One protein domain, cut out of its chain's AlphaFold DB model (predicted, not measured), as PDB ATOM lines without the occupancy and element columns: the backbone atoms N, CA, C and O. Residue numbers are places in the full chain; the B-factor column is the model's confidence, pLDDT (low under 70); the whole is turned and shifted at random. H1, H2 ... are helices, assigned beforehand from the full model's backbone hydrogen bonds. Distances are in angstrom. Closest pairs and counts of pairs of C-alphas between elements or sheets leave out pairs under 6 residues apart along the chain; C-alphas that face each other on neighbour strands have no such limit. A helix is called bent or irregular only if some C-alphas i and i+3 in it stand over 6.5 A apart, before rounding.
ATOM      1  N   ALA A   2     -53.329   1.090  42.096       72.25
ATOM      2  CA  ALA A   2     -53.515  -0.240  42.662       72.25
ATOM      3  C   ALA A   2     -52.200  -1.028  42.618       72.25
ATOM      4  O   ALA A   2     -51.381  -0.809  41.730       72.25
ATOM      5  N   VAL A   3     -51.987  -1.941  43.569       75.19
ATOM      6  CA  VAL A   3     -50.729  -2.708  43.686       75.19
ATOM      7  C   VAL A   3     -50.413  -3.497  42.410       75.19
ATOM      8  O   VAL A   3     -49.256  -3.553  42.015       75.19
ATOM      9  N   ALA A   4     -51.436  -4.009  41.714       71.00
ATOM     10  CA  ALA A   4     -51.289  -4.732  40.443       71.00
ATOM     11  C   ALA A   4     -50.613  -3.912  39.332       71.00
ATOM     12  O   ALA A   4     -50.058  -4.469  38.396       71.00
ATOM     13  N   GLU A   5     -50.713  -2.588  39.411       73.31
ATOM     14  CA  GLU A   5     -50.239  -1.660  38.382       73.31
ATOM     15  C   GLU A   5     -48.908  -1.024  38.759       73.31
ATOM     16  O   GLU A   5     -48.342  -0.256  37.985       73.31
ATOM     17  N   ARG A   6     -48.418  -1.320  39.967       83.31
ATOM     18  CA  ARG A   6     -47.125  -0.846  40.433       83.31
ATOM     19  C   ARG A   6     -46.058  -1.741  39.833       83.31
ATOM     20  O   ARG A   6     -45.855  -2.869  40.279       83.31
ATOM     21  N   GLY A   7     -45.355  -1.229  38.829       87.44
ATOM     22  CA  GLY A   7     -44.191  -1.906  38.268       87.44
ATOM     23  C   GLY A   7     -43.133  -2.161  39.343       87.44
ATOM     24  O   GLY A   7     -42.496  -3.211  39.336       87.44
ATOM     25  N   SER A   8     -43.012  -1.256  40.322       91.69
ATOM     26  CA  SER A   8     -42.115  -1.423  41.471       91.69
ATOM     27  C   SER A   8     -42.383  -2.705  42.264       91.69
ATOM     28  O   SER A   8     -41.449  -3.385  42.685       91.69
ATOM     29  N   PHE A   9     -43.656  -3.072  42.418       91.94
ATOM     30  CA  PHE A   9     -44.073  -4.273  43.129       91.94
ATOM     31  C   PHE A   9     -43.648  -5.546  42.386       91.94
ATOM     32  O   PHE A   9     -43.088  -6.456  42.993       91.94
ATOM     33  N   LEU A  10     -43.846  -5.590  41.065       91.25
ATOM     34  CA  LEU A  10     -43.446  -6.730  40.233       91.25
ATOM     35  C   LEU A  10     -41.928  -6.939  40.246       91.25
ATOM     36  O   LEU A  10     -41.469  -8.058  40.471       91.25
ATOM     37  N   TRP A  11     -41.151  -5.865  40.079       95.06
ATOM     38  CA  TRP A  11     -39.688  -5.934  40.148       95.06
ATOM     39  C   TRP A  11     -39.192  -6.442  41.501       95.06
ATOM     40  O   TRP A  11     -38.237  -7.217  41.554       95.06
ATOM     41  N   LEU A  12     -39.872  -6.072  42.588       94.81
ATOM     42  CA  LEU A  12     -39.547  -6.560  43.922       94.81
ATOM     43  C   LEU A  12     -39.840  -8.060  44.079       94.81
ATOM     44  O   LEU A  12     -39.004  -8.780  44.621       94.81
ATOM     45  N   MET A  13     -40.969  -8.565  43.567       94.75
ATOM     46  CA  MET A  13     -41.247 -10.010  43.605       94.75
ATOM     47  C   MET A  13     -40.221 -10.816  42.798       94.75
ATOM     48  O   MET A  13     -39.778 -11.880  43.238       94.75
ATOM     49  N   VAL A  14     -39.805 -10.304  41.636       94.56
ATOM     50  CA  VAL A  14     -38.754 -10.935  40.825       94.56
ATOM     51  C   VAL A  14     -37.427 -10.921  41.577       94.56
ATOM     52  O   VAL A  14     -36.784 -11.964  41.663       94.56
ATOM     53  N   ALA A  15     -37.050  -9.797  42.195       96.00
ATOM     54  CA  ALA A  15     -35.836  -9.708  43.004       96.00
ATOM     55  C   ALA A  15     -35.826 -10.747  44.138       96.00
ATOM     56  O   ALA A  15     -34.853 -11.480  44.284       96.00
ATOM     57  N   VAL A  16     -36.926 -10.878  44.888       95.69
ATOM     58  CA  VAL A  16     -37.050 -11.886  45.956       95.69
ATOM     59  C   VAL A  16     -36.938 -13.307  45.403       95.69
ATOM     60  O   VAL A  16     -36.258 -14.143  45.993       95.69
ATOM     61  N   THR A  17     -37.549 -13.581  44.250       94.62
ATOM     62  CA  THR A  17     -37.457 -14.897  43.599       94.62
ATOM     63  C   THR A  17     -36.018 -15.218  43.179       94.62
ATOM     64  O   THR A  17     -35.561 -16.341  43.367       94.62
ATOM     65  N   GLN A  18     -35.283 -14.232  42.657       93.44
ATOM     66  CA  GLN A  18     -33.877 -14.373  42.266       93.44
ATOM     67  C   GLN A  18     -32.975 -14.622  43.484       93.44
ATOM     68  O   GLN A  18     -32.142 -15.522  43.446       93.44
ATOM     69  N   VAL A  19     -33.191 -13.905  44.595       93.44
ATOM     70  CA  VAL A  19     -32.489 -14.171  45.866       93.44
ATOM     71  C   VAL A  19     -32.777 -15.586  46.360       93.44
ATOM     72  O   VAL A  19     -31.858 -16.304  46.743       93.44
ATOM     73  N   TRP A  20     -34.041 -16.007  46.334       93.94
ATOM     74  CA  TRP A  20     -34.434 -17.341  46.776       93.94
ATOM     75  C   TRP A  20     -33.761 -18.447  45.947       93.94
ATOM     76  O   TRP A  20     -33.150 -19.348  46.521       93.94
ATOM     77  N   LEU A  21     -33.785 -18.339  44.612       91.00
ATOM     78  CA  LEU A  21     -33.059 -19.256  43.722       91.00
ATOM     79  C   LEU A  21     -31.553 -19.230  43.991       91.00
ATOM     80  O   LEU A  21     -30.913 -20.281  44.003       91.00
ATOM     81  N   SER A  22     -31.000 -18.044  44.258       90.31
ATOM     82  CA  SER A  22     -29.579 -17.891  44.549       90.31
ATOM     83  C   SER A  22     -29.151 -18.628  45.810       90.31
ATOM     84  O   SER A  22     -28.040 -19.136  45.849       90.31
ATOM     85  N   ILE A  23     -30.008 -18.688  46.829       89.06
ATOM     86  CA  ILE A  23     -29.742 -19.447  48.055       89.06
ATOM     87  C   ILE A  23     -29.870 -20.948  47.786       89.06
ATOM     88  O   ILE A  23     -29.079 -21.738  48.296       89.06
ATOM     89  N   LYS A  24     -30.864 -21.347  46.988       88.94
ATOM     90  CA  LYS A  24     -31.196 -22.757  46.779       88.94
ATOM     91  C   LYS A  24     -30.225 -23.512  45.884       88.94
ATOM     92  O   LYS A  24     -29.916 -24.655  46.180       88.94
ATOM     93  N   LEU A  25     -29.706 -22.867  44.846       88.19
ATOM     94  CA  LEU A  25     -28.837 -23.514  43.859       88.19
ATOM     95  C   LEU A  25     -27.340 -23.290  44.127       88.19
ATOM     96  O   LEU A  25     -26.499 -23.722  43.339       88.19
ATOM     97  N   LEU A  26     -26.989 -22.610  45.225       84.69
ATOM     98  CA  LEU A  26     -25.614 -22.179  45.497       84.69
ATOM     99  C   LEU A  26     -24.631 -23.352  45.566       84.69
ATOM    100  O   LEU A  26     -23.532 -23.255  45.033       84.69
ATOM    101  N   ALA A  27     -25.038 -24.469  46.174       82.38
ATOM    102  CA  ALA A  27     -24.189 -25.649  46.323       82.38
ATOM    103  C   ALA A  27     -23.935 -26.397  44.999       82.38
ATOM    104  O   ALA A  27     -22.967 -27.145  44.899       82.38
ATOM    105  N   GLU A  28     -24.796 -26.211  43.994       84.56
ATOM    106  CA  GLU A  28     -24.739 -26.949  42.726       84.56
ATOM    107  C   GLU A  28     -24.041 -26.159  41.614       84.56
ATOM    108  O   GLU A  28     -23.411 -26.748  40.737       84.56
ATOM    109  N   ALA A  29     -24.145 -24.827  41.633       83.81
ATOM    110  CA  ALA A  29     -23.648 -23.971  40.559       83.81
ATOM    111  C   ALA A  29     -23.179 -22.598  41.072       83.81
ATOM    112  O   ALA A  29     -23.556 -21.569  40.517       83.81
ATOM    113  N   GLU A  30     -22.355 -22.583  42.126       82.94
ATOM    114  CA  GLU A  30     -21.939 -21.390  42.887       82.94
ATOM    115  C   GLU A  30     -21.597 -20.166  42.017       82.94
ATOM    116  O   GLU A  30     -22.202 -19.106  42.182       82.94
ATOM    117  N   GLU A  31     -20.688 -20.307  41.044       86.12
ATOM    118  CA  GLU A  31     -20.237 -19.189  40.200       86.12
ATOM    119  C   GLU A  31     -21.350 -18.662  39.279       86.12
ATOM    120  O   GLU A  31     -21.613 -17.456  39.225       86.12
ATOM    121  N   ALA A  32     -22.061 -19.556  38.584       85.62
ATOM    122  CA  ALA A  32     -23.171 -19.172  37.714       85.62
ATOM    123  C   ALA A  32     -24.318 -18.551  38.521       85.62
ATOM    124  O   ALA A  32     -24.948 -17.589  38.078       85.62
ATOM    125  N   VAL A  33     -24.565 -19.066  39.725       87.00
ATOM    126  CA  VAL A  33     -25.648 -18.625  40.593       87.00
ATOM    127  C   VAL A  33     -25.371 -17.253  41.193       87.00
ATOM    128  O   VAL A  33     -26.226 -16.368  41.113       87.00
ATOM    129  N   ALA A  34     -24.164 -17.037  41.713       84.19
ATOM    130  CA  ALA A  34     -23.748 -15.736  42.221       84.19
ATOM    131  C   ALA A  34     -23.809 -14.658  41.125       84.19
ATOM    132  O   ALA A  34     -24.294 -13.549  41.360       84.19
ATOM    133  N   THR A  35     -23.384 -14.998  39.906       86.62
ATOM    134  CA  THR A  35     -23.310 -14.040  38.797       86.62
ATOM    135  C   THR A  35     -24.687 -13.730  38.208       86.62
ATOM    136  O   THR A  35     -25.047 -12.562  38.057       86.62
ATOM    137  N   LEU A  36     -25.478 -14.759  37.888       88.50
ATOM    138  CA  LEU A  36     -26.754 -14.597  37.186       88.50
ATOM    139  C   LEU A  36     -27.896 -14.247  38.141       88.50
ATOM    140  O   LEU A  36     -28.592 -13.256  37.918       88.50
ATOM    141  N   PHE A  37     -28.074 -15.018  39.217       90.44
ATOM    142  CA  PHE A  37     -29.182 -14.806  40.151       90.44
ATOM    143  C   PHE A  37     -28.854 -13.729  41.186       90.44
ATOM    144  O   PHE A  37     -29.701 -12.885  41.466       90.44
ATOM    145  N   GLY A  38     -27.623 -13.684  41.709       88.12
ATOM    146  CA  GLY A  38     -27.194 -12.628  42.634       88.12
ATOM    147  C   GLY A  38     -27.159 -11.245  41.972       88.12
ATOM    148  O   GLY A  38     -27.787 -10.297  42.454       88.12
ATOM    149  N   GLY A  39     -26.492 -11.137  40.818       91.69
ATOM    150  CA  GLY A  39     -26.477  -9.909  40.017       91.69
ATOM    151  C   GLY A  39     -27.869  -9.509  39.517       91.69
ATOM    152  O   GLY A  39     -28.262  -8.343  39.623       91.69
ATOM    153  N   GLY A  40     -28.657 -10.480  39.041       92.94
ATOM    154  CA  GLY A  40     -30.038 -10.273  38.604       92.94
ATOM    155  C   GLY A  40     -30.962  -9.796  39.727       92.94
ATOM    156  O   GLY A  40     -31.742  -8.861  39.527       92.94
ATOM    157  N   ALA A  41     -30.840 -10.369  40.927       94.06
ATOM    158  CA  ALA A  41     -31.569  -9.936  42.115       94.06
ATOM    159  C   ALA A  41     -31.268  -8.476  42.464       94.06
ATOM    160  O   ALA A  41     -32.195  -7.686  42.662       94.06
ATOM    161  N   ALA A  42     -29.985  -8.102  42.492       94.75
ATOM    162  CA  ALA A  42     -29.562  -6.736  42.775       94.75
ATOM    163  C   ALA A  42     -30.101  -5.748  41.726       94.75
ATOM    164  O   ALA A  42     -30.647  -4.703  42.085       94.75
ATOM    165  N   ALA A  43     -30.025  -6.098  40.439       95.56
ATOM    166  CA  ALA A  43     -30.568  -5.278  39.360       95.56
ATOM    167  C   ALA A  43     -32.089  -5.084  39.492       95.56
ATOM    168  O   ALA A  43     -32.571  -3.951  39.447       95.56
ATOM    169  N   CYS A  44     -32.843  -6.164  39.726       96.19
ATOM    170  CA  CYS A  44     -34.294  -6.097  39.913       96.19
ATOM    171  C   CYS A  44     -34.671  -5.258  41.140       96.19
ATOM    172  O   CYS A  44     -35.614  -4.471  41.084       96.19
ATOM    173  N   PHE A  45     -33.912  -5.369  42.233       96.00
ATOM    174  CA  PHE A  45     -34.135  -4.576  43.438       96.00
ATOM    175  C   PHE A  45     -33.903  -3.078  43.194       96.00
ATOM    176  O   PHE A  45     -34.737  -2.249  43.560       96.00
ATOM    177  N   VAL A  46     -32.813  -2.714  42.515       97.06
ATOM    178  CA  VAL A  46     -32.535  -1.317  42.150       97.06
ATOM    179  C   VAL A  46     -33.616  -0.769  41.214       97.06
ATOM    180  O   VAL A  46     -34.104   0.342  41.430       97.06
ATOM    181  N   LEU A  47     -34.045  -1.548  40.216       95.31
ATOM    182  CA  LEU A  47     -35.152  -1.171  39.335       95.31
ATOM    183  C   LEU A  47     -36.450  -0.957  40.116       95.31
ATOM    184  O   LEU A  47     -37.123   0.053  39.898       95.31
ATOM    185  N   ALA A  48     -36.768  -1.836  41.071       95.25
ATOM    186  CA  ALA A  48     -37.930  -1.679  41.938       95.25
ATOM    187  C   ALA A  48     -37.901  -0.336  42.683       95.25
ATOM    188  O   ALA A  48     -38.909   0.367  42.704       95.25
ATOM    189  N   LEU A  49     -36.745   0.067  43.226       95.62
ATOM    190  CA  LEU A  49     -36.580   1.349  43.922       95.62
ATOM    191  C   LEU A  49     -36.705   2.561  42.989       95.62
ATOM    192  O   LEU A  49     -37.357   3.548  43.342       95.62
ATOM    193  N   ILE A  50     -36.095   2.504  41.802       96.00
ATOM    194  CA  ILE A  50     -36.176   3.585  40.808       96.00
ATOM    195  C   ILE A  50     -37.629   3.787  40.378       96.00
ATOM    196  O   ILE A  50     -38.134   4.912  40.423       96.00
ATOM    197  N   VAL A  51     -38.311   2.702  40.010       94.38
ATOM    198  CA  VAL A  51     -39.715   2.740  39.591       94.38
ATOM    199  C   VAL A  51     -40.603   3.170  40.755       94.38
ATOM    200  O   VAL A  51     -41.463   4.024  40.572       94.38
ATOM    201  N   PHE A  52     -40.350   2.692  41.975       93.81
ATOM    202  CA  PHE A  52     -41.092   3.127  43.159       93.81
ATOM    203  C   PHE A  52     -40.988   4.639  43.362       93.81
ATOM    204  O   PHE A  52     -41.993   5.312  43.579       93.81
ATOM    205  N   ARG A  53     -39.783   5.207  43.240       93.31
ATOM    206  CA  ARG A  53     -39.582   6.655  43.352       93.31
ATOM    207  C   ARG A  53     -40.330   7.422  42.262       93.31
ATOM    208  O   ARG A  53     -40.881   8.483  42.549       93.31
ATOM    209  N   GLN A  54     -40.351   6.907  41.033       90.94
ATOM    210  CA  GLN A  54     -41.134   7.493  39.942       90.94
ATOM    211  C   GLN A  54     -42.633   7.443  40.254       90.94
ATOM    212  O   GLN A  54     -43.299   8.469  40.171       90.94
ATOM    213  N   GLU A  55     -43.137   6.298  40.715       88.25
ATOM    214  CA  GLU A  55     -44.532   6.110  41.115       88.25
ATOM    215  C   GLU A  55     -44.944   7.055  42.254       88.25
ATOM    216  O   GLU A  55     -46.019   7.651  42.202       88.25
ATOM    217  N   GLN A  56     -44.093   7.231  43.274       88.19
ATOM    218  CA  GLN A  56     -44.351   8.179  44.361       88.19
ATOM    219  C   GLN A  56     -44.353   9.625  43.861       88.19
ATOM    220  O   GLN A  56     -45.228  10.403  44.230       88.19
ATOM    221  N   ARG A  57     -43.405   9.991  42.992       88.62
ATOM    222  CA  ARG A  57     -43.352  11.335  42.406       88.62
ATOM    223  C   ARG A  57     -44.592  11.627  41.562       88.62
ATOM    224  O   ARG A  57     -45.138  12.719  41.661       88.62
ATOM    225  N   ASP A  58     -45.061  10.657  40.787       85.75
ATOM    226  CA  ASP A  58     -46.277  10.783  39.982       85.75
ATOM    227  C   ASP A  58     -47.523  10.972  40.853       85.75
ATOM    228  O   ASP A  58     -48.384  11.788  40.526       85.75
ATOM    229  N   LEU A  59     -47.605  10.267  41.986       82.62
ATOM    230  CA  LEU A  59     -48.680  10.454  42.965       82.62
ATOM    231  C   LEU A  59     -48.649  11.846  43.605       82.62
ATOM    232  O   LEU A  59     -49.707  12.425  43.829       82.62
ATOM    233  N   LEU A  60     -47.458  12.379  43.887       83.38
ATOM    234  CA  LEU A  60     -47.294  13.716  44.461       83.38
ATOM    235  C   LEU A  60     -47.627  14.826  43.456       83.38
ATOM    236  O   LEU A  60     -48.267  15.806  43.820       83.38
ATOM    237  N   LEU A  61     -47.195  14.681  42.201       83.81
ATOM    238  CA  LEU A  61     -47.404  15.687  41.157       83.81
ATOM    239  C   LEU A  61     -48.825  15.670  40.588       83.81
ATOM    240  O   LEU A  61     -49.315  16.705  40.145       83.81
ATOM    241  N   ASN A  62     -49.492  14.514  40.575       78.44
ATOM    242  CA  ASN A  62     -50.873  14.409  40.121       78.44
ATOM    243  C   ASN A  62     -51.661  13.367  40.939       78.44
ATOM    244  O   ASN A  62     -51.892  12.243  40.473       78.44
ATOM    245  N   PRO A  63     -52.131  13.744  42.142       68.62
ATOM    246  CA  PRO A  63     -52.886  12.841  43.008       68.62
ATOM    247  C   PRO A  63     -54.238  12.429  42.402       68.62
ATOM    248  O   PRO A  63     -54.730  11.335  42.685       68.62
ATOM    249  N   LEU A  64     -54.813  13.252  41.513       69.62
ATOM    250  CA  LEU A  64     -56.107  13.002  40.866       69.62
ATOM    251  C   LEU A  64     -56.021  12.095  39.629       69.62
ATOM    252  O   LEU A  64     -57.045  11.551  39.216       69.62
ATOM    253  N   LYS A  65     -54.821  11.841  39.081       65.00
ATOM    254  CA  LYS A  65     -54.597  10.943  37.923       65.00
ATOM    255  C   LYS A  65     -55.208   9.551  38.110       65.00
ATOM    256  O   LYS A  65     -55.542   8.884  37.140       65.00
ATOM    257  N   ASN A  66     -55.339   9.107  39.362       60.44
ATOM    258  CA  ASN A  66     -55.914   7.809  39.717       60.44
ATOM    259  C   ASN A  66     -57.379   7.874  40.183       60.44
ATOM    260  O   ASN A  66     -57.971   6.820  40.381       60.44
ATOM    261  N   ILE A  67     -57.934   9.071  40.402       58.03
ATOM    262  CA  ILE A  67     -59.302   9.280  40.907       58.03
ATOM    263  C   ILE A  67     -60.293   9.442  39.742       58.03
ATOM    264  O   ILE A  67     -61.440   9.040  39.862       58.03
ATOM    265  N   GLN A  68     -59.845   9.956  38.589       54.72
ATOM    266  CA  GLN A  68     -60.660  10.113  37.371       54.72
ATOM    267  C   GLN A  68     -60.507   8.962  36.365       54.72
ATOM    268  O   GLN A  68     -60.660   9.152  35.160       54.72
ATOM    269  N   ARG A  69     -60.160   7.755  36.817       57.12
ATOM    270  CA  ARG A  69     -60.218   6.597  35.922       57.12
ATOM    271  C   ARG A  69     -61.687   6.260  35.679       57.12
ATOM    272  O   ARG A  69     -62.413   6.062  36.642       57.12
ATOM    273  N   GLU A  70     -62.106   6.139  34.418       56.44
ATOM    274  CA  GLU A  70     -63.452   5.686  34.001       56.44
ATOM    275  C   GLU A  70     -63.719   4.200  34.336       56.44
ATOM    276  O   GLU A  70     -64.376   3.467  33.602       56.44
ATOM    277  N   VAL A  71     -63.144   3.706  35.426       59.59
ATOM    278  CA  VAL A  71     -63.201   2.313  35.837       59.59
ATOM    279  C   VAL A  71     -64.174   2.233  37.003       59.59
ATOM    280  O   VAL A  71     -63.959   2.877  38.025       59.59
ATOM    281  N   HIS A  72     -65.245   1.450  36.852       68.25
ATOM    282  CA  HIS A  72     -66.223   1.218  37.917       68.25
ATOM    283  C   HIS A  72     -65.556   0.747  39.219       68.25
ATOM    284  O   HIS A  72     -64.656  -0.098  39.196       68.25
ATOM    285  N   ASP A  73     -66.063   1.230  40.356       72.50
ATOM    286  CA  ASP A  73     -65.575   0.910  41.708       72.50
ATOM    287  C   ASP A  73     -65.482  -0.607  41.978       72.50
ATOM    288  O   ASP A  73     -64.586  -1.089  42.680       72.50
ATOM    289  N   ASP A  74     -66.351  -1.391  41.338       69.12
ATOM    290  CA  ASP A  74     -66.342  -2.855  41.378       69.12
ATOM    291  C   ASP A  74     -65.054  -3.482  40.823       69.12
ATOM    292  O   ASP A  74     -64.586  -4.503  41.332       69.12
ATOM    293  N   ALA A  75     -64.452  -2.894  39.789       66.00
ATOM    294  CA  ALA A  75     -63.199  -3.389  39.226       66.00
ATOM    295  C   ALA A  75     -62.004  -3.031  40.125       66.00
ATOM    296  O   ALA A  75     -61.108  -3.859  40.309       66.00
ATOM    297  N   ILE A  76     -62.032  -1.858  40.765       68.88
ATOM    298  CA  ILE A  76     -61.012  -1.427  41.733       68.88
ATOM    299  C   ILE A  76     -61.020  -2.352  42.961       68.88
ATOM    300  O   ILE A  76     -59.968  -2.822  43.403       68.88
ATOM    301  N   SER A  77     -62.205  -2.685  43.487       69.88
ATOM    302  CA  SER A  77     -62.338  -3.563  44.659       69.88
ATOM    303  C   SER A  77     -61.908  -5.013  44.382       69.88
ATOM    304  O   SER A  77     -61.304  -5.665  45.242       69.88
ATOM    305  N   LYS A  78     -62.155  -5.526  43.169       70.88
ATOM    306  CA  LYS A  78     -61.734  -6.876  42.752       70.88
ATOM    307  C   LYS A  78     -60.232  -6.973  42.473       70.88
ATOM    308  O   LYS A  78     -59.639  -8.019  42.742       70.88
ATOM    309  N   GLN A  79     -59.598  -5.895  42.008       67.88
ATOM    310  CA  GLN A  79     -58.162  -5.862  41.708       67.88
ATOM    311  C   GLN A  79     -57.304  -6.159  42.948       67.88
ATOM    312  O   GLN A  79     -56.342  -6.919  42.861       67.88
ATOM    313  N   GLY A  80     -57.680  -5.639  44.124       74.69
ATOM    314  CA  GLY A  80     -56.968  -5.917  45.377       74.69
ATOM    315  C   GLY A  80     -56.991  -7.398  45.772       74.69
ATOM    316  O   GLY A  80     -55.958  -7.953  46.144       74.69
ATOM    317  N   LYS A  81     -58.145  -8.067  45.628       79.25
ATOM    318  CA  LYS A  81     -58.283  -9.506  45.923       79.25
ATOM    319  C   LYS A  81     -57.446 -10.370  44.976       79.25
ATOM    320  O   LYS A  81     -56.798 -11.310  45.429       79.25
ATOM    321  N   GLY A  82     -57.421 -10.030  43.685       83.06
ATOM    322  CA  GLY A  82     -56.636 -10.757  42.680       83.06
ATOM    323  C   GLY A  82     -55.126 -10.696  42.929       83.06
ATOM    324  O   GLY A  82     -54.447 -11.714  42.819       83.06
ATOM    325  N   VAL A  83     -54.604  -9.534  43.338       86.56
ATOM    326  CA  VAL A  83     -53.174  -9.382  43.672       86.56
ATOM    327  C   VAL A  83     -52.783 -10.282  44.834       86.56
ATOM    328  O   VAL A  83     -51.810 -11.022  44.727       86.56
ATOM    329  N   TRP A  84     -53.545 -10.260  45.928       85.94
ATOM    330  CA  TRP A  84     -53.236 -11.076  47.104       85.94
ATOM    331  C   TRP A  84     -53.336 -12.573  46.831       85.94
ATOM    332  O   TRP A  84     -52.544 -13.341  47.372       85.94
ATOM    333  N   PHE A  85     -54.247 -12.989  45.950       90.69
ATOM    334  CA  PHE A  85     -54.292 -14.367  45.471       90.69
ATOM    335  C   PHE A  85     -53.014 -14.747  44.706       90.69
ATOM    336  O   PHE A  85     -52.416 -15.783  44.991       90.69
ATOM    337  N   GLY A  86     -52.545 -13.882  43.799       90.38
ATOM    338  CA  GLY A  86     -51.284 -14.083  43.078       90.38
ATOM    339  C   GLY A  86     -50.065 -14.147  44.005       90.38
ATOM    340  O   GLY A  86     -49.239 -15.045  43.868       90.38
ATOM    341  N   VAL A  87     -49.990 -13.255  44.998       93.25
ATOM    342  CA  VAL A  87     -48.946 -13.284  46.039       93.25
ATOM    343  C   VAL A  87     -49.017 -14.575  46.850       93.25
ATOM    344  O   VAL A  87     -47.985 -15.183  47.110       93.25
ATOM    345  N   GLY A  88     -50.220 -15.025  47.214       94.31
ATOM    346  CA  GLY A  88     -50.425 -16.272  47.949       94.31
ATOM    347  C   GLY A  88     -49.917 -17.495  47.185       94.31
ATOM    348  O   GLY A  88     -49.174 -18.298  47.745       94.31
ATOM    349  N   ILE A  89     -50.249 -17.605  45.893       95.31
ATOM    350  CA  ILE A  89     -49.726 -18.671  45.025       95.31
ATOM    351  C   ILE A  89     -48.206 -18.572  44.902       95.31
ATOM    352  O   ILE A  89     -47.519 -19.585  44.992       95.31
ATOM    353  N   TRP A  90     -47.664 -17.368  44.717       95.44
ATOM    354  CA  TRP A  90     -46.221 -17.162  44.613       95.44
ATOM    355  C   TRP A  90     -45.482 -17.615  45.881       95.44
ATOM    356  O   TRP A  90     -44.537 -18.395  45.783       95.44
ATOM    357  N   VAL A  91     -45.951 -17.223  47.070       96.44
ATOM    358  CA  VAL A  91     -45.381 -17.674  48.352       96.44
ATOM    359  C   VAL A  91     -45.491 -19.192  48.503       96.44
ATOM    360  O   VAL A  91     -44.517 -19.835  48.890       96.44
ATOM    361  N   LEU A  92     -46.642 -19.783  48.163       96.31
ATOM    362  CA  LEU A  92     -46.825 -21.234  48.207       96.31
ATOM    363  C   LEU A  92     -45.814 -21.956  47.304       96.31
ATOM    364  O   LEU A  92     -45.217 -22.942  47.727       96.31
ATOM    365  N   THR A  93     -45.574 -21.442  46.097       94.50
ATOM    366  CA  THR A  93     -44.570 -21.980  45.172       94.50
ATOM    367  C   THR A  93     -43.161 -21.909  45.756       94.50
ATOM    368  O   THR A  93     -42.427 -22.888  45.647       94.50
ATOM    369  N   LEU A  94     -42.782 -20.810  46.417       94.50
ATOM    370  CA  LEU A  94     -41.472 -20.708  47.078       94.50
ATOM    371  C   LEU A  94     -41.326 -21.730  48.215       94.50
ATOM    372  O   LEU A  94     -40.263 -22.330  48.374       94.50
ATOM    373  N   ILE A  95     -42.389 -21.965  48.990       94.38
ATOM    374  CA  ILE A  95     -42.394 -22.966  50.068       94.38
ATOM    375  C   ILE A  95     -42.257 -24.376  49.490       94.38
ATOM    376  O   ILE A  95     -41.371 -25.119  49.903       94.38
ATOM    377  N   LEU A  96     -43.094 -24.737  48.513       94.06
ATOM    378  CA  LEU A  96     -43.054 -26.053  47.871       94.06
ATOM    379  C   LEU A  96     -41.713 -26.297  47.176       94.06
ATOM    380  O   LEU A  96     -41.101 -27.345  47.363       94.06
ATOM    381  N   GLY A  97     -41.222 -25.303  46.435       90.50
ATOM    382  CA  GLY A  97     -39.901 -25.337  45.821       90.50
ATOM    383  C   GLY A  97     -38.798 -25.522  46.856       90.50
ATOM    384  O   GLY A  97     -37.849 -26.237  46.592       90.50
ATOM    385  N   SER A  98     -38.942 -24.968  48.064       90.06
ATOM    386  CA  SER A  98     -37.937 -25.128  49.121       90.06
ATOM    387  C   SER A  98     -37.877 -26.527  49.731       90.06
ATOM    388  O   SER A  98     -36.919 -26.817  50.444       90.06
ATOM    389  N   ILE A  99     -38.897 -27.353  49.503       90.56
ATOM    390  CA  ILE A  99     -38.948 -28.749  49.950       90.56
ATOM    391  C   ILE A  99     -38.477 -29.680  48.827       90.56
ATOM    392  O   ILE A  99     -37.851 -30.698  49.104       90.56
TER     393      ILE A  99
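What this domain is: This is residues 2 to 99 of the 101 residues of an uncharacterized protein of Candidatus Poseidoniaceae archaeon (UniProt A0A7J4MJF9). Three long helices lie in a flat, loosely filled row, H2, H1, H4, with H1 and H2 packed side by side as a helical hairpin and H4 set off beyond H1 across a wider gap. At one end of the row the short H3 and the link after it, residues 67 to 72, cross from the end of H2 to the start of H4, and residues 56 to 65 and 67 to 75 stick out there. The printed part has 98 residues with four named helices, in the order H1, H2, H3, H4 along the chain, and no named strand; the class is all helix. The whole is loose, with a radius of gyration of the C-alphas of 17.0 A, and the C-alphas span 52 by 28 by 13 A along their three main axes.

How they stand to each other: Begin with the longest helix, H2, residues 26 to 61. Look near residue 33, where it has a kink of 76 degrees; it is irregular there too, with C-alphas 28 and 31 lying 9.3 A apart. Next turn to H1, residues 7 to 24, which touches H2 with 42 pairs of C-alphas within 8 A. Their closest C-alphas are those of Ser 8 and Ala 48, 4.2 A apart, and their centres are 7.3 A apart. The two run opposite ways at a shallow tilt of 16 degrees and form a helical hairpin, joined by a tight link of one residue, Leu 25. From H1 go on to H4, residues 73 to 99, whose centre is 15.0 A from that of H1. H1 and H4 only just touch, with 3 pairs of C-alphas within 8 A, made by residues 17 to 24 of H1 alone and residues 94 to 98 of H4 alone. The closest C-alphas are those of Lys 24 and Ser 98, 7.5 A apart; the two helices run the same way at a shallow tilt of 9 degrees. H2 and H4 are apart. H3, residues 63 to 66, touches no helix; it is close to H2 but not clearly touching it, the closest C-alphas being those of Leu 59 and Lys 65, 7.8 A apart. H3 is apart from H1 and from H4. In the backbone of H1 each O of residue i is within hydrogen-bond range of N of residue i+4, while H2 has 30 of 32 such pairs within range and H4 has 21 of 23. H3 is too short for such a pair, and its one pair of O i and N i+3 is not within range.

Where its parts are: Find C-alpha 26 at (-25.614, -22.179, 45.497); from there H2 leads to C-alpha 61 at (-47.404, 15.687, 41.157), 43.9 A away. H1 begins at C-alpha 7 and ends at C-alpha 24, 26.0 A from it. H4 measures 40.7 A from C-alpha 73 to C-alpha 99, which you will find at (-38.948, -28.749, 49.950). H3 is irregular, but only just: C-alphas 63 and 66 are 6.7 A apart.

The domain as a whole: Look for the two C-alphas farthest apart, those of Glu 28 and Gln 68, at 51.9 A. Without the stretches that stand free, residues 56 to 65 and 67 to 75, the body has 79 residues and spans 45 by 30 by 9 A. The printed part has no cut. The links from H1 to H2 and from H2 to H3 are tight, the link of six residues from H3 to H4 is short, and no link is long. In the B-factor column the mean pLDDT of the printed part is 85.2; the values under 70 are at residues 63 to 72, 74 to 77 and 79 of this model.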